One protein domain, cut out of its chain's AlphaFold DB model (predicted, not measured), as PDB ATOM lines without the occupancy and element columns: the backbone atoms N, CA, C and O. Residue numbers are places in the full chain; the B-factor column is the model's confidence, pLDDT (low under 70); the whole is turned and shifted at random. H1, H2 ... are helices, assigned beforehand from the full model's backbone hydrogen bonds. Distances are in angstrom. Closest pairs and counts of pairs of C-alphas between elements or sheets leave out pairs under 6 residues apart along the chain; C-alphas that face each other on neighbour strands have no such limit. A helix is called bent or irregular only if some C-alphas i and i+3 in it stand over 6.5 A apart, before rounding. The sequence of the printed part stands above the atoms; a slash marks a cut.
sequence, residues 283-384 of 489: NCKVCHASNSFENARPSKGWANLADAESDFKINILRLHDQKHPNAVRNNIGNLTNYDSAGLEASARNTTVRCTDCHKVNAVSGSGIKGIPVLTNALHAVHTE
ATOM      1  N   ASN A 283     262.065 224.678 200.584       74.75
ATOM      2  CA  ASN A 283     263.318 225.435 200.584       74.75
ATOM      3  C   ASN A 283     263.110 226.934 200.297       74.75
ATOM      4  O   ASN A 283     263.872 227.762 200.791       74.75
ATOM      5  N   CYS A 284     262.044 227.319 199.584       81.69
ATOM      6  CA  CYS A 284     261.725 228.731 199.360       81.69
ATOM      7  C   CYS A 284     261.409 229.466 200.678       81.69
ATOM      8  O   CYS A 284     261.629 230.674 200.780       81.69
ATOM      9  N   LYS A 285     260.958 228.738 201.712       82.50
ATOM     10  CA  LYS A 285     260.690 229.267 203.058       82.50
ATOM     11  C   LYS A 285     261.910 229.944 203.689       82.50
ATOM     12  O   LYS A 285     261.723 230.898 204.433       82.50
ATOM     13  N   VAL A 286     263.134 229.497 203.380       79.69
ATOM     14  CA  VAL A 286     264.379 230.051 203.952       79.69
ATOM     15  C   VAL A 286     264.439 231.572 203.763       79.69
ATOM     16  O   VAL A 286     264.670 232.304 204.722       79.69
ATOM     17  N   CYS A 287     264.140 232.055 202.554       84.44
ATOM     18  CA  CYS A 287     264.155 233.487 202.241       84.44
ATOM     19  C   CYS A 287     262.767 234.144 202.281       84.44
ATOM     20  O   CYS A 287     262.678 235.336 202.550       84.44
ATOM     21  N   HIS A 288     261.687 233.409 201.994       90.12
ATOM     22  CA  HIS A 288     260.352 234.001 201.838       90.12
ATOM     23  C   HIS A 288     259.435 233.884 203.059       90.12
ATOM     24  O   HIS A 288     258.316 234.395 203.006       90.12
ATOM     25  N   ALA A 289     259.846 233.221 204.143       90.12
ATOM     26  CA  ALA A 289     259.087 233.265 205.390       90.12
ATOM     27  C   ALA A 289     259.032 234.694 205.943       90.12
ATOM     28  O   ALA A 289     259.984 235.470 205.830       90.12
ATOM     29  N   SER A 290     257.909 235.037 206.564       94.00
ATOM     30  CA  SER A 290     257.733 236.341 207.185       94.00
ATOM     31  C   SER A 290     258.832 236.611 208.214       94.00
ATOM     32  O   SER A 290     259.045 235.826 209.138       94.00
ATOM     33  N   ASN A 291     259.505 237.751 208.055       91.00
ATOM     34  CA  ASN A 291     260.629 238.207 208.874       91.00
ATOM     35  C   ASN A 291     261.931 237.375 208.748       91.00
ATOM     36  O   ASN A 291     262.783 237.498 209.624       91.00
ATOM     37  N   SER A 292     262.123 236.560 207.693       85.62
ATOM     38  CA  SER A 292     263.376 235.793 207.522       85.62
ATOM     39  C   SER A 292     264.481 236.545 206.766       85.62
ATOM     40  O   SER A 292     265.576 236.697 207.303       85.62
ATOM     41  N   PHE A 293     264.224 237.050 205.553       84.38
ATOM     42  CA  PHE A 293     265.229 237.768 204.754       84.38
ATOM     43  C   PHE A 293     264.665 239.051 204.135       84.38
ATOM     44  O   PHE A 293     263.791 239.011 203.273       84.38
ATOM     45  N   GLU A 294     265.184 240.210 204.546       85.44
ATOM     46  CA  GLU A 294     264.582 241.512 204.214       85.44
ATOM     47  C   GLU A 294     264.583 241.824 202.705       85.44
ATOM     48  O   GLU A 294     263.618 242.386 202.193       85.44
ATOM     49  N   ASN A 295     265.583 241.359 201.946       83.31
ATOM     50  CA  ASN A 295     265.610 241.510 200.481       83.31
ATOM     51  C   ASN A 295     264.509 240.702 199.757       83.31
ATOM     52  O   ASN A 295     264.251 240.924 198.573       83.31
ATOM     53  N   ALA A 296     263.858 239.766 200.452       87.50
ATOM     54  CA  ALA A 296     262.711 238.996 199.976       87.50
ATOM     55  C   ALA A 296     261.370 239.494 200.559       87.50
ATOM     56  O   ALA A 296     260.332 238.860 200.350       87.50
ATOM     57  N   ARG A 297     261.362 240.638 201.257       93.06
ATOM     58  CA  ARG A 297     260.151 241.253 201.808       93.06
ATOM     59  C   ARG A 297     259.286 241.876 200.703       93.06
ATOM     60  O   ARG A 297     259.770 242.718 199.945       93.06
ATOM     61  N   PRO A 298     257.982 241.555 200.622       95.88
ATOM     62  CA  PRO A 298     257.068 242.279 199.746       95.88
ATOM     63  C   PRO A 298     256.874 243.732 200.203       95.88
ATOM     64  O   PRO A 298     256.777 244.006 201.397       95.88
ATOM     65  N   SER A 299     256.694 244.659 199.260       95.38
ATOM     66  CA  SER A 299     256.372 246.075 199.540       95.38
ATOM     67  C   SER A 299     255.090 246.267 200.363       95.38
ATOM     68  O   SER A 299     255.025 247.167 201.194       95.38
ATOM     69  N   LYS A 300     254.096 245.380 200.201       93.31
ATOM     70  CA  LYS A 300     252.884 245.307 201.046       93.31
ATOM     71  C   LYS A 300     253.155 244.820 202.484       93.31
ATOM     72  O   LYS A 300     252.221 244.692 203.270       93.31
ATOM     73  N   GLY A 301     254.402 244.492 202.815       95.62
ATOM     74  CA  GLY A 301     254.790 243.810 204.040       95.62
ATOM     75  C   GLY A 301     254.651 242.288 203.972       95.62
ATOM     76  O   GLY A 301     254.055 241.710 203.054       95.62
ATOM     77  N   TRP A 302     255.220 241.648 204.990       96.81
ATOM     78  CA  TRP A 302     255.130 240.216 205.254       96.81
ATOM     79  C   TRP A 302     253.680 239.757 205.505       96.81
ATOM     80  O   TRP A 302     252.845 240.529 205.984       96.81
ATOM     81  N   ALA A 303     253.360 238.512 205.155       95.44
ATOM     82  CA  ALA A 303     252.026 237.935 205.317       95.44
ATOM     83  C   ALA A 303     251.680 237.642 206.786       95.44
ATOM     84  O   ALA A 303     250.531 237.838 207.174       95.44
ATOM     85  N   ASN A 304     252.676 237.244 207.587       94.75
ATOM     86  CA  ASN A 304     252.571 236.865 209.000       94.75
ATOM     87  C   ASN A 304     251.396 235.908 209.284       94.75
ATOM     88  O   ASN A 304     250.610 236.119 210.210       94.75
ATOM     89  N   LEU A 305     251.248 234.862 208.465       89.12
ATOM     90  CA  LEU A 305     250.193 233.862 208.634       89.12
ATOM     91  C   LEU A 305     250.599 232.797 209.659       89.12
ATOM     92  O   LEU A 305     251.740 232.346 209.687       89.12
ATOM     93  N   ALA A 306     249.633 232.343 210.462       84.75
ATOM     94  CA  ALA A 306     249.851 231.290 211.457       84.75
ATOM     95  C   ALA A 306     250.199 229.924 210.828       84.75
ATOM     96  O   ALA A 306     250.937 229.139 211.419       84.75
ATOM     97  N   ASP A 307     249.692 229.639 209.623       81.62
ATOM     98  CA  ASP A 307     250.137 228.491 208.832       81.62
ATOM     99  C   ASP A 307     251.446 228.830 208.110       81.62
ATOM    100  O   ASP A 307     251.451 229.523 207.090       81.62
ATOM    101  N   ALA A 308     252.550 228.296 208.630       79.69
ATOM    102  CA  ALA A 308     253.889 228.536 208.113       79.69
ATOM    103  C   ALA A 308     254.123 228.010 206.682       79.69
ATOM    104  O   ALA A 308     255.117 228.406 206.077       79.69
ATOM    105  N   GLU A 309     253.266 227.129 206.148       78.00
ATOM    106  CA  GLU A 309     253.303 226.700 204.739       78.00
ATOM    107  C   GLU A 309     252.656 227.764 203.834       78.00
ATOM    108  O   GLU A 309     253.231 228.163 202.821       78.00
ATOM    109  N   SER A 310     251.485 228.278 204.220       84.25
ATOM    110  CA  SER A 310     250.797 229.348 203.486       84.25
ATOM    111  C   SER A 310     251.518 230.699 203.576       84.25
ATOM    112  O   SER A 310     251.472 231.470 202.618       84.25
ATOM    113  N   ASP A 311     252.194 230.989 204.693       87.75
ATOM    114  CA  ASP A 311     252.892 232.256 204.952       87.75
ATOM    115  C   ASP A 311     253.920 232.610 203.865       87.75
ATOM    116  O   ASP A 311     253.742 233.584 203.123       87.75
ATOM    117  N   PHE A 312     254.959 231.779 203.708       88.50
ATOM    118  CA  PHE A 312     256.003 232.039 202.714       88.50
ATOM    119  C   PHE A 312     255.450 231.993 201.289       88.50
ATOM    120  O   PHE A 312     255.921 232.715 200.405       88.50
ATOM    121  N   LYS A 313     254.411 231.179 201.063       90.75
ATOM    122  CA  LYS A 313     253.782 231.058 199.753       90.75
ATOM    123  C   LYS A 313     253.047 232.335 199.349       90.75
ATOM    124  O   LYS A 313     253.221 232.794 198.221       90.75
ATOM    125  N   ILE A 314     252.310 232.971 200.262       94.38
ATOM    126  CA  ILE A 314     251.672 234.273 200.008       94.38
ATOM    127  C   ILE A 314     252.721 235.374 199.803       94.38
ATOM    128  O   ILE A 314     252.546 236.202 198.910       94.38
ATOM    129  N   ASN A 315     253.835 235.364 200.543       95.50
ATOM    130  CA  ASN A 315     254.925 236.327 200.336       95.50
ATOM    131  C   ASN A 315     255.507 236.257 198.909       95.50
ATOM    132  O   ASN A 315     255.728 237.294 198.280       95.50
ATOM    133  N   ILE A 316     255.673 235.053 198.350       94.75
ATOM    134  CA  ILE A 316     256.112 234.859 196.955       94.75
ATOM    135  C   ILE A 316     255.071 235.394 195.962       94.75
ATOM    136  O   ILE A 316     255.438 236.110 195.027       94.75
ATOM    137  N   LEU A 317     253.777 235.114 196.166       96.50
ATOM    138  CA  LEU A 317     252.726 235.634 195.281       96.50
ATOM    139  C   LEU A 317     252.631 237.169 195.336       96.50
ATOM    140  O   LEU A 317     252.484 237.805 194.294       96.50
ATOM    141  N   ARG A 318     252.820 237.780 196.514       97.06
ATOM    142  CA  ARG A 318     252.923 239.242 196.665       97.06
ATOM    143  C   ARG A 318     254.101 239.831 195.897       97.06
ATOM    144  O   ARG A 318     253.935 240.861 195.250       97.06
ATOM    145  N   LEU A 319     255.278 239.203 195.959       95.69
ATOM    146  CA  LEU A 319     256.452 239.635 195.190       95.69
ATOM    147  C   LEU A 319     256.230 239.503 193.682       95.69
ATOM    148  O   LEU A 319     256.637 240.391 192.930       95.69
ATOM    149  N   HIS A 320     255.584 238.423 193.239       96.19
ATOM    150  CA  HIS A 320     255.207 238.254 191.840       96.19
ATOM    151  C   HIS A 320     254.262 239.376 191.393       96.19
ATOM    152  O   HIS A 320     254.556 240.064 190.420       96.19
ATOM    153  N   ASP A 321     253.170 239.613 192.124       97.44
ATOM    154  CA  ASP A 321     252.196 240.656 191.787       97.44
ATOM    155  C   ASP A 321     252.807 242.067 191.859       97.44
ATOM    156  O   ASP A 321     252.477 242.920 191.041       97.44
ATOM    157  N   GLN A 322     253.756 242.315 192.768       95.88
ATOM    158  CA  GLN A 322     254.518 243.568 192.821       95.88
ATOM    159  C   GLN A 322     255.382 243.782 191.570       95.88
ATOM    160  O   GLN A 322     255.434 244.894 191.047       95.88
ATOM    161  N   LYS A 323     256.084 242.744 191.096       93.38
ATOM    162  CA  LYS A 323     256.952 242.834 189.906       93.38
ATOM    163  C   LYS A 323     256.162 242.769 188.596       93.38
ATOM    164  O   LYS A 323     256.615 243.296 187.580       93.38
ATOM    165  N   HIS A 324     254.988 242.139 188.608       95.56
ATOM    166  CA  HIS A 324     254.185 241.837 187.425       95.56
ATOM    167  C   HIS A 324     252.679 242.136 187.643       95.56
ATOM    168  O   HIS A 324     251.840 241.252 187.449       95.56
ATOM    169  N   PRO A 325     252.291 243.387 187.972       95.88
ATOM    170  CA  PRO A 325     250.944 243.751 188.463       95.88
ATOM    171  C   PRO A 325     249.789 243.548 187.469       95.88
ATOM    172  O   PRO A 325     248.615 243.625 187.836       95.88
ATOM    173  N   ASN A 326     250.107 243.293 186.199       96.06
ATOM    174  CA  ASN A 326     249.136 243.018 185.142       96.06
ATOM    175  C   ASN A 326     249.215 241.582 184.596       96.06
ATOM    176  O   ASN A 326     248.453 241.250 183.693       96.06
ATOM    177  N   ALA A 327     250.094 240.716 185.118       95.88
ATOM    178  CA  ALA A 327     250.323 239.383 184.547       95.88
ATOM    179  C   ALA A 327     249.052 238.526 184.497       95.88
ATOM    180  O   ALA A 327     248.747 237.964 183.445       95.88
ATOM    181  N   VAL A 328     248.283 238.470 185.590       96.75
ATOM    182  CA  VAL A 328     247.036 237.686 185.634       96.75
ATOM    183  C   VAL A 328     245.960 238.323 184.757       96.75
ATOM    184  O   VAL A 328     245.396 237.651 183.901       96.75
ATOM    185  N   ARG A 329     245.732 239.637 184.895       97.00
ATOM    186  CA  ARG A 329     244.759 240.406 184.097       97.00
ATOM    187  C   ARG A 329     244.970 240.248 182.590       97.00
ATOM    188  O   ARG A 329     244.019 239.957 181.875       97.00
ATOM    189  N   ASN A 330     246.208 240.382 182.120       97.00
ATOM    190  CA  ASN A 330     246.550 240.296 180.697       97.00
ATOM    191  C   ASN A 330     246.396 238.877 180.125       97.00
ATOM    192  O   ASN A 330     246.288 238.722 178.912       97.00
ATOM    193  N   ASN A 331     246.390 237.851 180.980       96.44
ATOM    194  CA  ASN A 331     246.326 236.446 180.581       96.44
ATOM    195  C   ASN A 331     245.038 235.743 181.033       96.44
ATOM    196  O   ASN A 331     244.913 234.539 180.823       96.44
ATOM    197  N   ILE A 332     244.074 236.469 181.613       94.94
ATOM    198  CA  ILE A 332     242.909 235.893 182.302       94.94
ATOM    199  C   ILE A 332     242.076 234.962 181.406       94.94
ATOM    200  O   ILE A 332     241.589 233.945 181.878       94.94
ATOM    201  N   GLY A 333     241.996 235.237 180.098       94.62
ATOM    202  CA  GLY A 333     241.308 234.374 179.127       94.62
ATOM    203  C   GLY A 333     241.963 233.003 178.882       94.62
ATOM    204  O   GLY A 333     241.331 232.134 178.292       94.62
ATOM    205  N   ASN A 334     243.203 232.795 179.340       93.00
ATOM    206  CA  ASN A 334     243.907 231.507 179.311       93.00
ATOM    207  C   ASN A 334     243.916 230.808 180.687       93.00
ATOM    208  O   ASN A 334     244.497 229.733 180.820       93.00
ATOM    209  N   LEU A 335     243.322 231.416 181.722       91.62
ATOM    210  CA  LEU A 335     243.409 230.968 183.111       91.62
ATOM    211  C   LEU A 335     242.021 230.607 183.651       91.62
ATOM    212  O   LEU A 335     241.039 231.302 183.418       91.62
ATOM    213  N   THR A 336     241.933 229.511 184.404       88.94
ATOM    214  CA  THR A 336     240.671 229.024 184.987       88.94
ATOM    215  C   THR A 336     240.683 229.228 186.499       88.94
ATOM    216  O   THR A 336     241.596 228.750 187.165       88.94
ATOM    217  N   ASN A 337     239.664 229.904 187.042       89.06
ATOM    218  CA  ASN A 337     239.498 230.233 188.472       89.06
ATOM    219  C   ASN A 337     240.549 231.198 189.069       89.06
ATOM    220  O   ASN A 337     240.677 231.286 190.290       89.06
ATOM    221  N   TYR A 338     241.281 231.937 188.232       94.88
ATOM    222  CA  TYR A 338     242.176 233.013 188.675       94.88
ATOM    223  C   TYR A 338     241.408 234.330 188.865       94.88
ATOM    224  O   TYR A 338     240.382 234.564 188.229       94.88
ATOM    225  N   ASP A 339     241.930 235.206 189.721       96.12
ATOM    226  CA  ASP A 339     241.401 236.546 189.970       96.12
ATOM    227  C   ASP A 339     242.243 237.599 189.232       96.12
ATOM    228  O   ASP A 339     243.466 237.666 189.381       96.12
ATOM    229  N   SER A 340     241.585 238.465 188.456       96.12
ATOM    230  CA  SER A 340     242.234 239.555 187.713       96.12
ATOM    231  C   SER A 340     243.013 240.552 188.589       96.12
ATOM    232  O   SER A 340     243.836 241.302 188.059       96.12
ATOM    233  N   ALA A 341     242.778 240.575 189.905       95.75
ATOM    234  CA  ALA A 341     243.504 241.397 190.869       95.75
ATOM    235  C   ALA A 341     244.943 240.914 191.150       95.75
ATOM    236  O   ALA A 341     245.754 241.726 191.595       95.75
ATOM    237  N   GLY A 342     245.278 239.643 190.883       96.88
ATOM    238  CA  GLY A 342     246.630 239.100 191.078       96.88
ATOM    239  C   GLY A 342     246.662 237.639 191.541       96.88
ATOM    240  O   GLY A 342     245.627 237.017 191.798       96.88
ATOM    241  N   LEU A 343     247.864 237.076 191.668       97.06
ATOM    242  CA  LEU A 343     248.071 235.729 192.196       97.06
ATOM    243  C   LEU A 343     247.713 235.631 193.686       97.06
ATOM    244  O   LEU A 343     247.107 234.638 194.083       97.06
ATOM    245  N   GLU A 344     248.004 236.653 194.503       95.75
ATOM    246  CA  GLU A 344     247.609 236.681 195.926       95.75
ATOM    247  C   GLU A 344     246.079 236.584 196.087       95.75
ATOM    248  O   GLU A 344     245.585 235.905 196.987       95.75
ATOM    249  N   ALA A 345     245.321 237.233 195.199       95.25
ATOM    250  CA  ALA A 345     243.862 237.135 195.172       95.25
ATOM    251  C   ALA A 345     243.399 235.768 194.637       95.25
ATOM    252  O   ALA A 345     242.555 235.118 195.254       95.25
ATOM    253  N   SER A 346     244.019 235.287 193.552       94.69
ATOM    254  CA  SER A 346     243.737 233.974 192.947       94.69
ATOM    255  C   SER A 346     243.880 232.822 193.952       94.69
ATOM    256  O   SER A 346     243.050 231.915 193.962       94.69
ATOM    257  N   ALA A 347     244.870 232.899 194.850       90.50
ATOM    258  CA  ALA A 347     245.141 231.910 195.897       90.50
ATOM    259  C   ALA A 347     243.987 231.675 196.896       90.50
ATOM    260  O   ALA A 347     244.022 230.708 197.656       90.50
ATOM    261  N   ARG A 348     242.965 232.544 196.912       85.94
ATOM    262  CA  ARG A 348     241.738 232.367 197.712       85.94
ATOM    263  C   ARG A 348     240.738 231.408 197.061       85.94
ATOM    264  O   ARG A 348     239.955 230.786 197.770       85.94
ATOM    265  N   ASN A 349     240.777 231.299 195.732       79.31
ATOM    266  CA  ASN A 349     239.783 230.599 194.912       79.31
ATOM    267  C   ASN A 349     240.353 229.330 194.251       79.31
ATOM    268  O   ASN A 349     239.606 228.413 193.914       79.31
ATOM    269  N   THR A 350     241.672 229.263 194.060       85.00
ATOM    270  CA  THR A 350     242.389 228.114 193.493       85.00
ATOM    271  C   THR A 350     243.806 228.039 194.055       85.00
ATOM    272  O   THR A 350     244.399 229.063 194.384       85.00
ATOM    273  N   THR A 351     244.413 226.849 194.085       86.06
ATOM    274  CA  THR A 351     245.879 226.762 194.150       86.06
ATOM    275  C   THR A 351     246.445 227.374 192.872       86.06
ATOM    276  O   THR A 351     246.141 226.907 191.770       86.06
ATOM    277  N   VAL A 352     247.275 228.407 193.008       90.56
ATOM    278  CA  VAL A 352     248.018 228.995 191.890       90.56
ATOM    279  C   VAL A 352     249.051 227.982 191.403       90.56
ATOM    280  O   VAL A 352     249.887 227.514 192.171       90.56
ATOM    281  N   ARG A 353     249.028 227.635 190.120       88.56
ATOM    282  CA  ARG A 353     250.058 226.794 189.503       88.56
ATOM    283  C   ARG A 353     250.954 227.657 188.634       88.56
ATOM    284  O   ARG A 353     250.480 228.298 187.697       88.56
ATOM    285  N   CYS A 354     252.254 227.650 188.905       91.00
ATOM    286  CA  CYS A 354     253.204 228.423 188.102       91.00
ATOM    287  C   CYS A 354     253.227 227.935 186.641       91.00
ATOM    288  O   CYS A 354     253.354 228.745 185.723       91.00
ATOM    289  N   THR A 355     253.002 226.634 186.421       87.88
ATOM    290  CA  THR A 355     252.911 225.998 185.095       87.88
ATOM    291  C   THR A 355     251.746 226.457 184.223       87.88
ATOM    292  O   THR A 355     251.775 226.226 183.015       87.88
ATOM    293  N   ASP A 356     250.721 227.091 184.795       91.06
ATOM    294  CA  ASP A 356     249.574 227.568 184.016       91.06
ATOM    295  C   ASP A 356     249.969 228.794 183.168       91.06
ATOM    296  O   ASP A 356     249.441 228.987 182.078       91.06
ATOM    297  N   CYS A 357     250.968 229.572 183.613       94.62
ATOM    298  CA  CYS A 357     251.570 230.676 182.852       94.62
ATOM    299  C   CYS A 357     252.952 230.327 182.276       94.62
ATOM    300  O   CYS A 357     253.234 230.615 181.113       94.62
ATOM    301  N   HIS A 358     253.819 229.695 183.070       92.69
ATOM    302  CA  HIS A 358     255.218 229.448 182.729       92.69
ATOM    303  C   HIS A 358     255.430 228.022 182.216       92.69
ATOM    304  O   HIS A 358     255.297 227.053 182.961       92.69
ATOM    305  N   LYS A 359     255.813 227.874 180.945       85.38
ATOM    306  CA  LYS A 359     256.014 226.553 180.328       85.38
ATOM    307  C   LYS A 359     257.132 225.757 181.013       85.38
ATOM    308  O   LYS A 359     258.180 226.315 181.349       85.38
ATOM    309  N   VAL A 360     256.928 224.441 181.134       74.19
ATOM    310  CA  VAL A 360     257.911 223.471 181.642       74.19
ATOM    311  C   VAL A 360     257.906 222.169 180.837       74.19
ATOM    312  O   VAL A 360     256.869 221.729 180.348       74.19
ATOM    313  N   ASN A 361     259.060 221.503 180.738       65.69
ATOM    314  CA  ASN A 361     259.190 220.251 179.977       65.69
ATOM    315  C   ASN A 361     258.452 219.064 180.628       65.69
ATOM    316  O   ASN A 361     258.012 218.156 179.928       65.69
ATOM    317  N   ALA A 362     258.285 219.076 181.955       59.94
ATOM    318  CA  ALA A 362     257.626 217.999 182.699       59.94
ATOM    319  C   ALA A 362     256.094 217.953 182.508       59.94
ATOM    320  O   ALA A 362     255.483 216.911 182.732       59.94
ATOM    321  N   VAL A 363     255.467 219.059 182.082       66.00
ATOM    322  CA  VAL A 363     254.005 219.194 181.989       66.00
ATOM    323  C   VAL A 363     253.615 219.526 180.551       66.00
ATOM    324  O   VAL A 363     253.765 220.654 180.081       66.00
ATOM    325  N   SER A 364     253.101 218.523 179.837       71.06
ATOM    326  CA  SER A 364     252.596 218.694 178.469       71.06
ATOM    327  C   SER A 364     251.410 219.661 178.438       71.06
ATOM    328  O   SER A 364     250.507 219.549 179.262       71.06
ATOM    329  N   GLY A 365     251.414 220.599 177.488       77.50
ATOM    330  CA  GLY A 365     250.388 221.646 177.384       77.50
ATOM    331  C   GLY A 365     250.527 222.800 178.387       77.50
ATOM    332  O   GLY A 365     249.638 223.639 178.438       77.50
ATOM    333  N   SER A 366     251.613 222.860 179.170       83.44
ATOM    334  CA  SER A 366     251.870 223.972 180.098       83.44
ATOM    335  C   SER A 366     252.344 225.257 179.413       83.44
ATOM    336  O   SER A 366     253.073 225.227 178.414       83.44
ATOM    337  N   GLY A 367     252.011 226.379 180.052       88.25
ATOM    338  CA  GLY A 367     252.509 227.718 179.761       88.25
ATOM    339  C   GLY A 367     251.864 228.449 178.583       88.25
ATOM    340  O   GLY A 367     251.345 227.859 177.637       88.25
ATOM    341  N   ILE A 368     251.958 229.777 178.636       93.50
ATOM    342  CA  ILE A 368     251.374 230.704 177.664       93.50
ATOM    343  C   ILE A 368     252.476 231.243 176.744       93.50
ATOM    344  O   ILE A 368     253.588 231.557 177.178       93.50
ATOM    345  N   LYS A 369     252.179 231.364 175.445       89.31
ATOM    346  CA  LYS A 369     253.125 231.886 174.447       89.31
ATOM    347  C   LYS A 369     253.552 233.316 174.802       89.31
ATOM    348  O   LYS A 369     252.710 234.188 174.972       89.31
ATOM    349  N   GLY A 370     254.862 233.556 174.843       88.00
ATOM    350  CA  GLY A 370     255.447 234.867 175.157       88.00
ATOM    351  C   GLY A 370     255.761 235.086 176.641       88.00
ATOM    352  O   GLY A 370     256.499 236.013 176.957       88.00
ATOM    353  N   ILE A 371     255.288 234.219 177.543       91.62
ATOM    354  CA  ILE A 371     255.736 234.211 178.940       91.62
ATOM    355  C   ILE A 371     257.052 233.411 179.035       91.62
ATOM    356  O   ILE A 371     257.139 232.324 178.452       91.62
ATOM    357  N   PRO A 372     258.084 233.896 179.757       87.88
ATOM    358  CA  PRO A 372     259.306 233.130 179.999       87.88
ATOM    359  C   PRO A 372     259.015 231.765 180.633       87.88
ATOM    360  O   PRO A 372     258.149 231.645 181.502       87.88
ATOM    361  N   VAL A 373     259.762 230.731 180.240       84.50
ATOM    362  CA  VAL A 373     259.678 229.402 180.873       84.50
ATOM    363  C   VAL A 373     259.989 229.481 182.371       84.50
ATOM    364  O   VAL A 373     260.720 230.375 182.800       84.50
ATOM    365  N   LEU A 374     259.470 228.542 183.171       85.38
ATOM    366  CA  LEU A 374     259.544 228.649 184.638       85.38
ATOM    367  C   LEU A 374     260.988 228.703 185.146       85.38
ATOM    368  O   LEU A 374     261.300 229.507 186.019       85.38
ATOM    369  N   THR A 375     261.877 227.910 184.545       78.31
ATOM    370  CA  THR A 375     263.310 227.900 184.861       78.31
ATOM    371  C   THR A 375     263.945 229.276 184.664       78.31
ATOM    372  O   THR A 375     264.594 229.785 185.571       78.31
ATOM    373  N   ASN A 376     263.683 229.935 183.531       80.06
ATOM    374  CA  ASN A 376     264.196 231.279 183.256       80.06
ATOM    375  C   ASN A 376     263.570 232.320 184.192       80.06
ATOM    376  O   ASN A 376     264.280 233.197 184.669       80.06
ATOM    377  N   ALA A 377     262.265 232.228 184.470       87.62
ATOM    378  CA  ALA A 377     261.566 233.164 185.351       87.62
ATOM    379  C   ALA A 377     262.094 233.106 186.796       87.62
ATOM    380  O   ALA A 377     262.346 234.147 187.400       87.62
ATOM    381  N   LEU A 378     262.322 231.899 187.327       85.94
ATOM    382  CA  LEU A 378     262.930 231.703 188.642       85.94
ATOM    383  C   LEU A 378     264.396 232.153 188.639       85.94
ATOM    384  O   LEU A 378     264.777 232.991 189.459       85.94
ATOM    385  N   HIS A 379     265.219 231.656 187.715       80.00
ATOM    386  CA  HIS A 379     266.648 231.973 187.697       80.00
ATOM    387  C   HIS A 379     266.921 233.466 187.480       80.00
ATOM    388  O   HIS A 379     267.757 234.021 188.182       80.00
ATOM    389  N   ALA A 380     266.170 234.156 186.614       79.94
ATOM    390  CA  ALA A 380     266.400 235.574 186.320       79.94
ATOM    391  C   ALA A 380     266.221 236.527 187.521       79.94
ATOM    392  O   ALA A 380     266.647 237.687 187.446       79.94
ATOM    393  N   VAL A 381     265.593 236.050 188.602       80.62
ATOM    394  CA  VAL A 381     265.505 236.738 189.895       80.62
ATOM    395  C   VAL A 381     266.574 236.232 190.866       80.62
ATOM    396  O   VAL A 381     267.230 237.046 191.504       80.62
ATOM    397  N   HIS A 382     266.755 234.915 190.987       80.31
ATOM    398  CA  HIS A 382     267.559 234.327 192.065       80.31
ATOM    399  C   HIS A 382     269.072 234.278 191.788       80.31
ATOM    400  O   HIS A 382     269.840 234.237 192.741       80.31
ATOM    401  N   THR A 383     269.534 234.351 190.530       72.12
ATOM    402  CA  THR A 383     270.982 234.346 190.205       72.12
ATOM    403  C   THR A 383     271.733 235.598 190.660       72.12
ATOM    404  O   THR A 383     272.957 235.602 190.674       72.12
ATOM    405  N   GLU A 384     271.017 236.679 190.974       66.75
ATOM    406  CA  GLU A 384     271.593 237.969 191.385       66.75
ATOM    407  C   GLU A 384     271.406 238.235 192.890       66.75
ATOM    408  O   GLU A 384     271.809 239.283 193.391       66.75
TER     409      GLU A 384
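What this domain is: This is residues 283 to 384 of the 489 residues of an uncharacterized protein of Hydrogenimonas thermophila (UniProt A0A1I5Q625). What would one see first? The longest helix, H2, runs near the middle between two short helices, with H1 packed on one side of its residues 309 to 316 and H4 on the opposite side, on residues 314 to 321; two long stretches, residues 289 to 307 and 347 to 373, hold no named element. H3 comes after the far end of H2, and H5 is off by itself, reached by the long loop of residues 347 to 373. What are the counts and the size? The printed part has 102 residues with five named helices, H1 to H5 in that order, and no named strand; the class is all helix, though the helices hold 43 of the 102 residues. The whole is compact, with a radius of gyration of the C-alphas of 13.6 A and spans of 36 by 30 by 22 A.

How they stand to each other: What does the first helix meet? H1, residues 283 to 288, touches residues 309 to 316 alone of H2, residues 308 to 323; the closest C-alphas are those of His 288 and Phe 312, 4.9 A apart. They run the same way at a steep tilt of 61 degrees. What follows? H3, residues 327 to 334, is close to H2 but not clearly touching, about perpendicular at 82 degrees; the closest C-alphas, of Asp 321 and Ala 327, are 7.6 A apart. H4, residues 343 to 346, touches residues 314 to 321 alone of H2, closest at the C-alphas of Leu 317 and Glu 344, 5.3 A. H5, residues 374 to 382, touches no helix and is apart from H2. How do the helix backbones run? The O i to N i+4 pairs within hydrogen-bond range are 1 of 2 in H1, 10 of 12 in H2, 2 of 4 in H3 and 4 of 5 in H5, while H4 is too short for such a pair.

Where its parts are: Where does the first helix begin? C-alpha 283 of H1 is at (263.318, 225.435, 200.584), and H1 measures 9.2 A from first to last C-alpha. How long are the others? H2 measures 23.4 A and begins with C-alpha 308 at (253.889, 228.536, 208.113). H3 measures 11.4 A and is irregular, with C-alphas 330 and 333 8.1 A apart; H4 measures 4.7 A. H5 measures 12.3 A and ends with C-alpha 382 at (267.559, 234.327, 192.065).

The domain as a whole: How far does it reach? The two C-alphas farthest apart, of Ala 306 and Lys 369, are 37.2 A apart, and the printed part has no cut. Which links are long? Those from H1 to H2, 19 residues, and from H4 to H5, 27 residues, are long. Where is confidence low? The model's pLDDT is under 70 at residues 361 to 363 and residue 384, and its mean over the printed part is 88.3.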